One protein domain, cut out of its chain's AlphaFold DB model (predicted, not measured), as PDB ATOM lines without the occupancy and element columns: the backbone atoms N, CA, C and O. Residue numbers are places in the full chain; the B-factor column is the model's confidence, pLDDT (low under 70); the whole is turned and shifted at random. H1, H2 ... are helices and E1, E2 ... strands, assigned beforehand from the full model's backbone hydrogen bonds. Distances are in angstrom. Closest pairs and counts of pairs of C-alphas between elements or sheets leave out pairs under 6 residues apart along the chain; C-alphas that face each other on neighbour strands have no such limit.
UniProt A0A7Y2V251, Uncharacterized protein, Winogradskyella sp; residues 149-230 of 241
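AT A GLANCE: This is residues 149 to 230 of the 241 residues of an uncharacterized protein of Winogradskyella sp (UniProt A0A7Y2V251). A twisted sheet of three strands has one long helix, H1, running along one of its faces, while a shorter helix, H2, sits off the end of the sheet where E1 begins and E3 ends. After H2, residues 211 to 230 form a long looping stretch with no named element that returns to the sheet's edge at E3. The 82 printed residues hold E1, E2, H1, E3 and H2 in that order; the sheet runs E2 E1 E3, antiparallel, and the class is mixed. The whole is compact, with a radius of gyration of the C-alphas of 13.5 A, and spans 38 by 26 by 17 A.

HOW THE PARTS SIT: E1, residues 149 to 155, and E2, residues 160 to 167, form a hairpin; N 152 and O 163 are 2.9 A apart, within hydrogen-bond range. H1, residues 169 to 182, is on the sheet at a height of 9.5 A, along the strands at 24 degrees to E1 on the local plane. E3, residues 192 to 197, is antiparallel to E1 at 177 degrees, with N 151 and O 194 2.8 A apart. The closest C-alphas of H1 and E3 are those of Asn 179 and Leu 193, 7.0 A apart. E2, H1 and E3 make a split strand-helix-strand unit, two strands running the same way with E1 between them, and its crossover is right-handed. H2, residues 201 to 210, is not on the sheet and is apart from E1, E2 and H1. Residues 228 to 229 pair antiparallel with 194 to 195 of E3. Every O i to N i+4 pair is within hydrogen-bond range in H1, and 5 of 6 in H2.

IN THESE COORDINATES: E1 begins at C-alpha 149 (161.419, 229.428, 132.974) and is 20.0 A long; E2 is 20.9 A, H1 19.7 A and E3 16.9 A. H2, 14.6 A long, ends at C-alpha 210 (169.399, 221.432, 120.647).

THE WHOLE: The C-alphas farthest apart are those of Leu 186 and Met 203, 38.7 A. The printed part has no cut, and no link is long. Residues 208 to 213, of which 208 to 210 belong to H2, stand free. Mean pLDDT of the printed part is 83.2; residue 157 is under 70.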
ATOM      1  N   TRP A 149     161.983 230.512 133.766       92.38
ATOM      2  CA  TRP A 149     161.419 229.428 132.974       92.38
ATOM      3  C   TRP A 149     160.558 228.551 133.873       92.38
ATOM      4  O   TRP A 149     161.028 228.037 134.882       92.38
ATOM      5  N   VAL A 150     159.296 228.373 133.500       92.06
ATOM      6  CA  VAL A 150     158.312 227.656 134.305       92.06
ATOM      7  C   VAL A 150     157.862 226.397 133.582       92.06
ATOM      8  O   VAL A 150     157.404 226.452 132.436       92.06
ATOM      9  N   TYR A 151     157.934 225.273 134.287       91.19
ATOM     10  CA  TYR A 151     157.310 224.007 133.932       91.19
ATOM     11  C   TYR A 151     156.247 223.676 134.975       91.19
ATOM     12  O   TYR A 151     156.558 223.552 136.155       91.19
ATOM     13  N   SER A 152     154.995 223.513 134.556       91.00
ATOM     14  CA  SER A 152     153.932 223.093 135.466       91.00
ATOM     15  C   SER A 152     153.081 221.979 134.876       91.00
ATOM     16  O   SER A 152     152.655 222.071 133.722       91.00
ATOM     17  N   VAL A 153     152.771 220.978 135.690       87.75
ATOM     18  CA  VAL A 153     151.830 219.899 135.395       87.75
ATOM     19  C   VAL A 153     150.687 219.994 136.391       87.75
ATOM     20  O   VAL A 153     150.901 219.904 137.597       87.75
ATOM     21  N   VAL A 154     149.477 220.191 135.879       84.81
ATOM     22  CA  VAL A 154     148.256 220.186 136.688       84.81
ATOM     23  C   VAL A 154     147.478 218.921 136.367       84.81
ATOM     24  O   VAL A 154     147.097 218.712 135.213       84.81
ATOM     25  N   ASN A 155     147.252 218.099 137.382       77.81
ATOM     26  CA  ASN A 155     146.548 216.834 137.289       77.81
ATOM     27  C   ASN A 155     145.107 217.003 137.783       77.81
ATOM     28  O   ASN A 155     144.844 217.428 138.906       77.81
ATOM     29  N   SER A 156     144.159 216.660 136.916       71.00
ATOM     30  CA  SER A 156     142.720 216.814 137.141       71.00
ATOM     31  C   SER A 156     142.018 215.462 137.016       71.00
ATOM     32  O   SER A 156     141.051 215.336 136.268       71.00
ATOM     33  N   GLY A 157     142.517 214.433 137.710       68.06
ATOM     34  CA  GLY A 157     141.997 213.063 137.623       68.06
ATOM     35  C   GLY A 157     142.451 212.367 136.331       68.06
ATOM     36  O   GLY A 157     143.641 212.090 136.216       68.06
ATOM     37  N   PRO A 158     141.566 212.099 135.349       71.19
ATOM     38  CA  PRO A 158     141.943 211.395 134.116       71.19
ATOM     39  C   PRO A 158     142.816 212.211 133.148       71.19
ATOM     40  O   PRO A 158     143.335 211.656 132.182       71.19
ATOM     41  N   PHE A 159     142.982 213.519 133.370       70.50
ATOM     42  CA  PHE A 159     143.721 214.396 132.461       70.50
ATOM     43  C   PHE A 159     144.839 215.148 133.177       70.50
ATOM     44  O   PHE A 159     144.668 215.614 134.304       70.50
ATOM     45  N   SER A 160     145.954 215.339 132.469       79.38
ATOM     46  CA  SER A 160     147.049 216.215 132.885       79.38
ATOM     47  C   SER A 160     147.218 217.360 131.889       79.38
ATOM     48  O   SER A 160     147.129 217.176 130.672       79.38
ATOM     49  N   LYS A 161     147.462 218.570 132.396       85.81
ATOM     50  CA  LYS A 161     147.794 219.740 131.579       85.81
ATOM     51  C   LYS A 161     149.223 220.170 131.868       85.81
ATOM     52  O   LYS A 161     149.528 220.593 132.980       85.81
ATOM     53  N   LYS A 162     150.076 220.107 130.844       88.38
ATOM     54  CA  LYS A 162     151.467 220.572 130.903       88.38
ATOM     55  C   LYS A 162     151.564 221.988 130.341       88.38
ATOM     56  O   LYS A 162     151.053 222.265 129.258       88.38
ATOM     57  N   ILE A 163     152.228 222.880 131.064       87.50
ATOM     58  CA  ILE A 163     152.469 224.265 130.656       87.50
ATOM     59  C   ILE A 163     153.969 224.531 130.763       87.50
ATOM     60  O   ILE A 163     154.600 224.195 131.762       87.50
ATOM     61  N   LYS A 164     154.528 225.123 129.708       90.25
ATOM     62  CA  LYS A 164     155.927 225.546 129.609       90.25
ATOM     63  C   LYS A 164     155.943 226.999 129.156       90.25
ATOM     64  O   LYS A 164     155.513 227.269 128.036       90.25
ATOM     65  N   LYS A 165     156.373 227.931 130.005       91.81
ATOM     66  CA  LYS A 165     156.367 229.363 129.663       91.81
ATOM     67  C   LYS A 165     157.492 230.135 130.341       91.81
ATOM     68  O   LYS A 165     157.993 229.716 131.378       91.81
ATOM     69  N   MET A 166     157.833 231.288 129.768       90.94
ATOM     70  CA  MET A 166     158.589 232.312 130.490       90.94
ATOM     71  C   MET A 166     157.646 233.097 131.401       90.94
ATOM     72  O   MET A 166     156.500 233.359 131.027       90.94
ATOM     73  N   ALA A 167     158.144 233.489 132.564       89.50
ATOM     74  CA  ALA A 167     157.459 234.315 133.541       89.50
ATOM     75  C   ALA A 167     158.372 235.460 134.009       89.50
ATOM     76  O   ALA A 167     159.602 235.397 133.889       89.50
ATOM     77  N   ASN A 168     157.750 236.528 134.501       90.75
ATOM     78  CA  ASN A 168     158.421 237.522 135.333       90.75
ATOM     79  C   ASN A 168     158.420 237.041 136.799       90.75
ATOM     80  O   ASN A 168     157.880 235.974 137.101       90.75
ATOM     81  N   LEU A 169     159.048 237.813 137.688       86.44
ATOM     82  CA  LEU A 169     159.122 237.478 139.111       86.44
ATOM     83  C   LEU A 169     157.722 237.372 139.737       86.44
ATOM     84  O   LEU A 169     157.391 236.331 140.292       86.44
ATOM     85  N   ASP A 170     156.871 238.384 139.541       88.81
ATOM     86  CA  ASP A 170     155.516 238.428 140.113       88.81
ATOM     87  C   ASP A 170     154.653 237.220 139.710       88.81
ATOM     88  O   ASP A 170     153.924 236.651 140.524       88.81
ATOM     89  N   ASP A 171     154.723 236.799 138.442       89.19
ATOM     90  CA  ASP A 171     154.007 235.618 137.963       89.19
ATOM     91  C   ASP A 171     154.597 234.335 138.556       89.19
ATOM     92  O   ASP A 171     153.836 233.425 138.893       89.19
ATOM     93  N   ALA A 172     155.926 234.240 138.675       88.06
ATOM     94  CA  ALA A 172     156.591 233.089 139.281       88.06
ATOM     95  C   ALA A 172     156.201 232.948 140.761       88.06
ATOM     96  O   ALA A 172     155.773 231.871 141.176       88.06
ATOM     97  N   GLU A 173     156.237 234.037 141.527       88.50
ATOM     98  CA  GLU A 173     155.819 234.069 142.931       88.50
ATOM     99  C   GLU A 173     154.342 233.716 143.099       88.50
ATOM    100  O   GLU A 173     153.995 232.871 143.926       88.50
ATOM    101  N   ARG A 174     153.461 234.270 142.256       92.75
ATOM    102  CA  ARG A 174     152.036 233.910 142.261       92.75
ATOM    103  C   ARG A 174     151.829 232.419 141.989       92.75
ATOM    104  O   ARG A 174     150.958 231.793 142.596       92.75
ATOM    105  N   MET A 175     152.604 231.837 141.070       90.62
ATOM    106  CA  MET A 175     152.550 230.403 140.774       90.62
ATOM    107  C   MET A 175     153.049 229.560 141.951       90.62
ATOM    108  O   MET A 175     152.423 228.544 142.247       90.62
ATOM    109  N   ILE A 176     154.100 229.996 142.648       87.81
ATOM    110  CA  ILE A 176     154.617 229.347 143.863       87.81
ATOM    111  C   ILE A 176     153.565 229.366 144.970       87.81
ATOM    112  O   ILE A 176     153.203 228.307 145.476       87.81
ATOM    113  N   GLN A 177     153.017 230.539 145.298       89.81
ATOM    114  CA  GLN A 177     151.999 230.687 146.344       89.81
ATOM    115  C   GLN A 177     150.781 229.804 146.067       89.81
ATOM    116  O   GLN A 177     150.296 229.095 146.946       89.81
ATOM    117  N   ARG A 178     150.312 229.790 144.814       89.50
ATOM    118  CA  ARG A 178     149.211 228.919 144.403       89.50
ATOM    119  C   ARG A 178     149.575 227.443 144.538       89.50
ATOM    120  O   ARG A 178     148.787 226.684 145.090       89.50
ATOM    121  N   ASN A 179     150.751 227.041 144.059       88.31
ATOM    122  CA  ASN A 179     151.192 225.654 144.155       88.31
ATOM    123  C   ASN A 179     151.265 225.202 145.615       88.31
ATOM    124  O   ASN A 179     150.711 224.157 145.917       88.31
ATOM    125  N   GLN A 180     151.827 226.015 146.517       86.50
ATOM    126  CA  GLN A 180     151.911 225.738 147.958       86.50
ATOM    127  C   GLN A 180     150.549 225.517 148.632       86.50
ATOM    128  O   GLN A 180     150.460 224.787 149.618       86.50
ATOM    129  N   LEU A 181     149.485 226.142 148.125       85.69
ATOM    130  CA  LEU A 181     148.119 225.871 148.571       85.69
ATOM    131  C   LEU A 181     147.580 224.580 147.942       85.69
ATOM    132  O   LEU A 181     146.975 223.766 148.638       85.69
ATOM    133  N   ASP A 182     147.839 224.367 146.651       82.56
ATOM    134  CA  ASP A 182     147.349 223.211 145.900       82.56
ATOM    135  C   ASP A 182     147.915 221.887 146.444       82.56
ATOM    136  O   ASP A 182     147.143 220.946 146.643       82.56
ATOM    137  N   ILE A 183     149.216 221.806 146.756       81.19
ATOM    138  CA  ILE A 183     149.839 220.583 147.307       81.19
ATOM    139  C   ILE A 183     149.266 220.149 148.656       81.19
ATOM    140  O   ILE A 183     149.319 218.968 148.990       81.19
ATOM    141  N   LYS A 184     148.657 221.061 149.422       81.12
ATOM    142  CA  LYS A 184     147.974 220.706 150.679       81.12
ATOM    143  C   LYS A 184     146.669 219.940 150.441       81.12
ATOM    144  O   LYS A 184     146.102 219.375 151.370       81.12
ATOM    145  N   THR A 185     146.169 219.920 149.207       78.31
ATOM    146  CA  THR A 185     144.941 219.216 148.833       78.31
ATOM    147  C   THR A 185     145.256 217.849 148.223       78.31
ATOM    148  O   THR A 185     146.174 217.727 147.419       78.31
ATOM    149  N   LEU A 186     144.430 216.832 148.503       72.25
ATOM    150  CA  LEU A 186     144.578 215.478 147.931       72.25
ATOM    151  C   LEU A 186     144.687 215.462 146.396       72.25
ATOM    152  O   LEU A 186     145.360 214.614 145.826       72.25
ATOM    153  N   LYS A 187     144.022 216.399 145.707       73.06
ATOM    154  CA  LYS A 187     144.096 216.507 144.242       73.06
ATOM    155  C   LYS A 187     145.403 217.161 143.787       73.06
ATOM    156  O   LYS A 187     146.012 216.705 142.824       73.06
ATOM    157  N   GLY A 188     145.831 218.215 144.479       72.19
ATOM    158  CA  GLY A 188     147.005 218.995 144.105       72.19
ATOM    159  C   GLY A 188     148.343 218.408 144.555       72.19
ATOM    160  O   GLY A 188     149.361 218.849 144.038       72.19
ATOM    161  N   GLN A 189     148.361 217.378 145.408       77.50
ATOM    162  CA  GLN A 189     149.568 216.591 145.724       77.50
ATOM    163  C   GLN A 189     150.254 216.018 144.480       77.50
ATOM    164  O   GLN A 189     151.466 215.857 144.451       77.50
ATOM    165  N   SER A 190     149.474 215.731 143.436       75.56
ATOM    166  CA  SER A 190     149.998 215.229 142.167       75.56
ATOM    167  C   SER A 190     150.430 216.340 141.202       75.56
ATOM    168  O   SER A 190     150.948 216.039 140.129       75.56
ATOM    169  N   ASN A 191     150.213 217.618 141.529       83.81
ATOM    170  CA  ASN A 191     150.638 218.728 140.678       83.81
ATOM    171  C   ASN A 191     152.141 218.960 140.821       83.81
ATOM    172  O   ASN A 191     152.680 218.921 141.919       83.81
ATOM    173  N   ILE A 192     152.799 219.293 139.716       87.62
ATOM    174  CA  ILE A 192     154.237 219.564 139.678       87.62
ATOM    175  C   ILE A 192     154.437 221.002 139.213       87.62
ATOM    176  O   ILE A 192     153.858 221.417 138.210       87.62
ATOM    177  N   LEU A 193     155.270 221.762 139.910       90.62
ATOM    178  CA  LEU A 193     155.744 223.076 139.502       90.62
ATOM    179  C   LEU A 193     157.258 223.124 139.688       90.62
ATOM    180  O   LEU A 193     157.754 222.946 140.795       90.62
ATOM    181  N   ILE A 194     157.973 223.395 138.602       89.25
ATOM    182  CA  ILE A 194     159.420 223.593 138.599       89.25
ATOM    183  C   ILE A 194     159.710 224.927 137.921       89.25
ATOM    184  O   ILE A 194     159.194 225.215 136.834       89.25
ATOM    185  N   ILE A 195     160.508 225.756 138.581       91.00
ATOM    186  CA  ILE A 195     160.869 227.090 138.114       91.00
ATOM    187  C   ILE A 195     162.385 227.207 138.115       91.00
ATOM    188  O   ILE A 195     163.020 226.949 139.130       91.00
ATOM    189  N   TRP A 196     162.947 227.643 136.994       90.94
ATOM    190  CA  TRP A 196     164.359 227.983 136.852       90.94
ATOM    191  C   TRP A 196     164.504 229.484 136.655       90.94
ATOM    192  O   TRP A 196     163.710 230.097 135.944       90.94
ATOM    193  N   GLU A 197     165.534 230.060 137.250       88.38
ATOM    194  CA  GLU A 197     165.998 231.408 136.972       88.38
ATOM    195  C   GLU A 197     166.895 231.378 135.730       88.38
ATOM    196  O   GLU A 197     167.820 230.572 135.625       88.38
ATOM    197  N   VAL A 198     166.594 232.230 134.755       89.31
ATOM    198  CA  VAL A 198     167.269 232.278 133.456       89.31
ATOM    199  C   VAL A 198     167.996 233.606 133.335       89.31
ATOM    200  O   VAL A 198     167.353 234.644 133.211       89.31
ATOM    201  N   TYR A 199     169.327 233.564 133.304       84.00
ATOM    202  CA  TYR A 199     170.185 234.747 133.217       84.00
ATOM    203  C   TYR A 199     170.322 235.255 131.775       84.00
ATOM    204  O   TYR A 199     170.296 236.459 131.531       84.00
ATOM    205  N   ASP A 200     170.406 234.337 130.801       82.38
ATOM    206  CA  ASP A 200     170.441 234.662 129.371       82.38
ATOM    207  C   ASP A 200     169.362 233.892 128.607       82.38
ATOM    208  O   ASP A 200     169.515 232.728 128.227       82.38
ATOM    209  N   LYS A 201     168.263 234.590 128.316       86.12
ATOM    210  CA  LYS A 201     167.122 234.048 127.575       86.12
ATOM    211  C   LYS A 201     167.499 233.546 126.178       86.12
ATOM    212  O   LYS A 201     166.967 232.525 125.742       86.12
ATOM    213  N   LYS A 202     168.359 234.263 125.447       85.44
ATOM    214  CA  LYS A 202     168.680 233.925 124.050       85.44
ATOM    215  C   LYS A 202     169.475 232.627 124.006       85.44
ATOM    216  O   LYS A 202     169.096 231.703 123.283       85.44
ATOM    217  N   MET A 203     170.530 232.540 124.816       80.00
ATOM    218  CA  MET A 203     171.354 231.337 124.890       80.00
ATOM    219  C   MET A 203     170.599 230.162 125.509       80.00
ATOM    220  O   MET A 203     170.739 229.041 125.018       80.00
ATOM    221  N   PHE A 204     169.736 230.407 126.498       84.94
ATOM    222  CA  PHE A 204     168.881 229.383 127.093       84.94
ATOM    223  C   PHE A 204     168.007 228.676 126.052       84.94
ATOM    224  O   PHE A 204     168.040 227.449 125.962       84.94
ATOM    225  N   PHE A 205     167.267 229.419 125.221       85.25
ATOM    226  CA  PHE A 205     166.418 228.798 124.201       85.25
ATOM    227  C   PHE A 205     167.222 228.095 123.110       85.25
ATOM    228  O   PHE A 205     166.819 227.013 122.687       85.25
ATOM    229  N   LYS A 206     168.363 228.661 122.690       84.06
ATOM    230  CA  LYS A 206     169.230 228.040 121.679       84.06
ATOM    231  C   LYS A 206     169.678 226.642 122.114       84.06
ATOM    232  O   LYS A 206     169.506 225.692 121.362       84.06
ATOM    233  N   HIS A 207     170.185 226.504 123.337       78.25
ATOM    234  CA  HIS A 207     170.670 225.219 123.844       78.25
ATOM    235  C   HIS A 207     169.528 224.264 124.205       78.25
ATOM    236  O   HIS A 207     169.600 223.084 123.885       78.25
ATOM    237  N   LYS A 208     168.426 224.774 124.764       83.00
ATOM    238  CA  LYS A 208     167.243 223.969 125.098       83.00
ATOM    239  C   LYS A 208     166.561 223.331 123.878       83.00
ATOM    240  O   LYS A 208     165.858 222.336 124.022       83.00
ATOM    241  N   VAL A 209     166.679 223.937 122.695       82.12
ATOM    242  CA  VAL A 209     166.161 223.350 121.444       82.12
ATOM    243  C   VAL A 209     167.075 222.231 120.940       82.12
ATOM    244  O   VAL A 209     166.577 221.254 120.391       82.12
ATOM    245  N   LEU A 210     168.388 222.371 121.136       75.44
ATOM    246  CA  LEU A 210     169.399 221.432 120.647       75.44
ATOM    247  C   LEU A 210     169.573 220.209 121.560       75.44
ATOM    248  O   LEU A 210     169.875 219.128 121.069       75.44
ATOM    249  N   ASP A 211     169.369 220.374 122.867       75.31
ATOM    250  CA  ASP A 211     169.572 219.335 123.876       75.31
ATOM    251  C   ASP A 211     168.308 219.162 124.738       75.31
ATOM    252  O   ASP A 211     167.834 220.097 125.392       75.31
ATOM    253  N   LYS A 212     167.745 217.945 124.721       75.06
ATOM    254  CA  LYS A 212     166.522 217.589 125.461       75.06
ATOM    255  C   LYS A 212     166.747 217.572 126.974       75.06
ATOM    256  O   LYS A 212     165.821 217.924 127.707       75.06
ATOM    257  N   ASP A 213     167.968 217.273 127.411       78.38
ATOM    258  CA  ASP A 213     168.333 217.113 128.824       78.38
ATOM    259  C   ASP A 213     169.035 218.355 129.379       78.38
ATOM    260  O   ASP A 213     169.533 218.368 130.505       78.38
ATOM    261  N   TYR A 214     169.043 219.439 128.600       78.75
ATOM    262  CA  TYR A 214     169.729 220.685 128.914       78.75
ATOM    263  C   TYR A 214     169.379 221.249 130.299       78.75
ATOM    264  O   TYR A 214     170.245 221.810 130.965       78.75
ATOM    265  N   LEU A 215     168.135 221.066 130.756       79.31
ATOM    266  CA  LEU A 215     167.652 221.550 132.057       79.31
ATOM    267  C   LEU A 215     168.279 220.831 133.264       79.31
ATOM    268  O   LEU A 215     168.179 221.345 134.376       79.31
ATOM    269  N   TYR A 216     168.930 219.686 133.051       77.19
ATOM    270  CA  TYR A 216     169.574 218.884 134.096       77.19
ATOM    271  C   TYR A 216     171.102 219.024 134.103       77.19
ATOM    272  O   TYR A 216     171.780 218.445 134.950       77.19
ATOM    273  N   ARG A 217     171.670 219.804 133.174       73.12
ATOM    274  CA  ARG A 217     173.116 220.028 133.070       73.12
ATOM    275  C   ARG A 217     173.529 221.359 133.689       73.12
ATOM    276  O   ARG A 217     172.756 222.317 133.764       73.12
ATOM    277  N   LYS A 218     174.796 221.427 134.108       76.38
ATOM    278  CA  LYS A 218     175.423 222.691 134.506       76.38
ATOM    279  C   LYS A 218     175.458 223.646 133.314       76.38
ATOM    280  O   LYS A 218     175.965 223.284 132.256       76.38
ATOM    281  N   SER A 219     174.916 224.847 133.485       74.50
ATOM    282  CA  SER A 219     174.889 225.871 132.442       74.50
ATOM    283  C   SER A 219     175.122 227.257 133.038       74.50
ATOM    284  O   SER A 219     174.608 227.543 134.116       74.50
ATOM    285  N   PRO A 220     175.858 228.141 132.347       74.31
ATOM    286  CA  PRO A 220     176.011 229.530 132.769       74.31
ATOM    287  C   PRO A 220     174.774 230.391 132.462       74.31
ATOM    288  O   PRO A 220     174.719 231.543 132.873       74.31
ATOM    289  N   TYR A 221     173.791 229.873 131.717       81.25
ATOM    290  CA  TYR A 221     172.670 230.670 131.199       81.25
ATOM    291  C   TYR A 221     171.394 230.580 132.045       81.25
ATOM    292  O   TYR A 221     170.447 231.333 131.810       81.25
ATOM    293  N   PHE A 222     171.348 229.651 132.998       84.19
ATOM    294  CA  PHE A 222     170.248 229.464 133.937       84.19
ATOM    295  C   PHE A 222     170.758 228.741 135.188       84.19
ATOM    296  O   PHE A 222     171.829 228.132 135.162       84.19
ATOM    297  N   ASN A 223     170.007 228.777 136.282       80.00
ATOM    298  CA  ASN A 223     170.364 228.025 137.479       80.00
ATOM    299  C   ASN A 223     170.134 226.517 137.280       80.00
ATOM    300  O   ASN A 223     169.022 226.062 137.082       80.00
ATOM    301  N   SER A 224     171.165 225.683 137.367       77.94
ATOM    302  CA  SER A 224     170.968 224.230 137.198       77.94
ATOM    303  C   SER A 224     170.146 223.594 138.320       77.94
ATOM    304  O   SER A 224     169.453 222.607 138.093       77.94
ATOM    305  N   LYS A 225     170.190 224.181 139.523       80.56
ATOM    306  CA  LYS A 225     169.253 223.871 140.603       80.56
ATOM    307  C   LYS A 225     168.031 224.785 140.448       80.56
ATOM    308  O   LYS A 225     168.232 225.999 140.489       80.56
ATOM    309  N   PRO A 226     166.809 224.244 140.287       85.88
ATOM    310  CA  PRO A 226     165.605 225.057 140.163       85.88
ATOM    311  C   PRO A 226     165.463 226.053 141.318       85.88
ATOM    312  O   PRO A 226     165.747 225.726 142.470       85.88
ATOM    313  N   TYR A 227     164.969 227.250 141.003       84.44
ATOM    314  CA  TYR A 227     164.569 228.268 141.978       84.44
ATOM    315  C   TYR A 227     163.441 227.759 142.884       84.44
ATOM    316  O   TYR A 227     163.423 228.019 144.082       84.44
ATOM    317  N   TYR A 228     162.511 226.995 142.310       86.00
ATOM    318  CA  TYR A 228     161.439 226.342 143.047       86.00
ATOM    319  C   TYR A 228     161.140 224.976 142.439       86.00
ATOM    320  O   TYR A 228     161.108 224.829 141.216       86.00
ATOM    321  N   THR A 229     160.871 223.997 143.297       85.19
ATOM    322  CA  THR A 229     160.309 222.701 142.921       85.19
ATOM    323  C   THR A 229     159.266 222.289 143.953       85.19
ATOM    324  O   THR A 229     159.402 222.569 145.145       85.19
ATOM    325  N   THR A 230     158.215 221.612 143.501       78.69
ATOM    326  CA  THR A 230     157.159 221.078 144.370       78.69
ATOM    327  C   THR A 230     157.654 219.976 145.329       78.69
ATOM    328  O   THR A 230     156.967 219.661 146.294       78.69
TER     329      THR A 230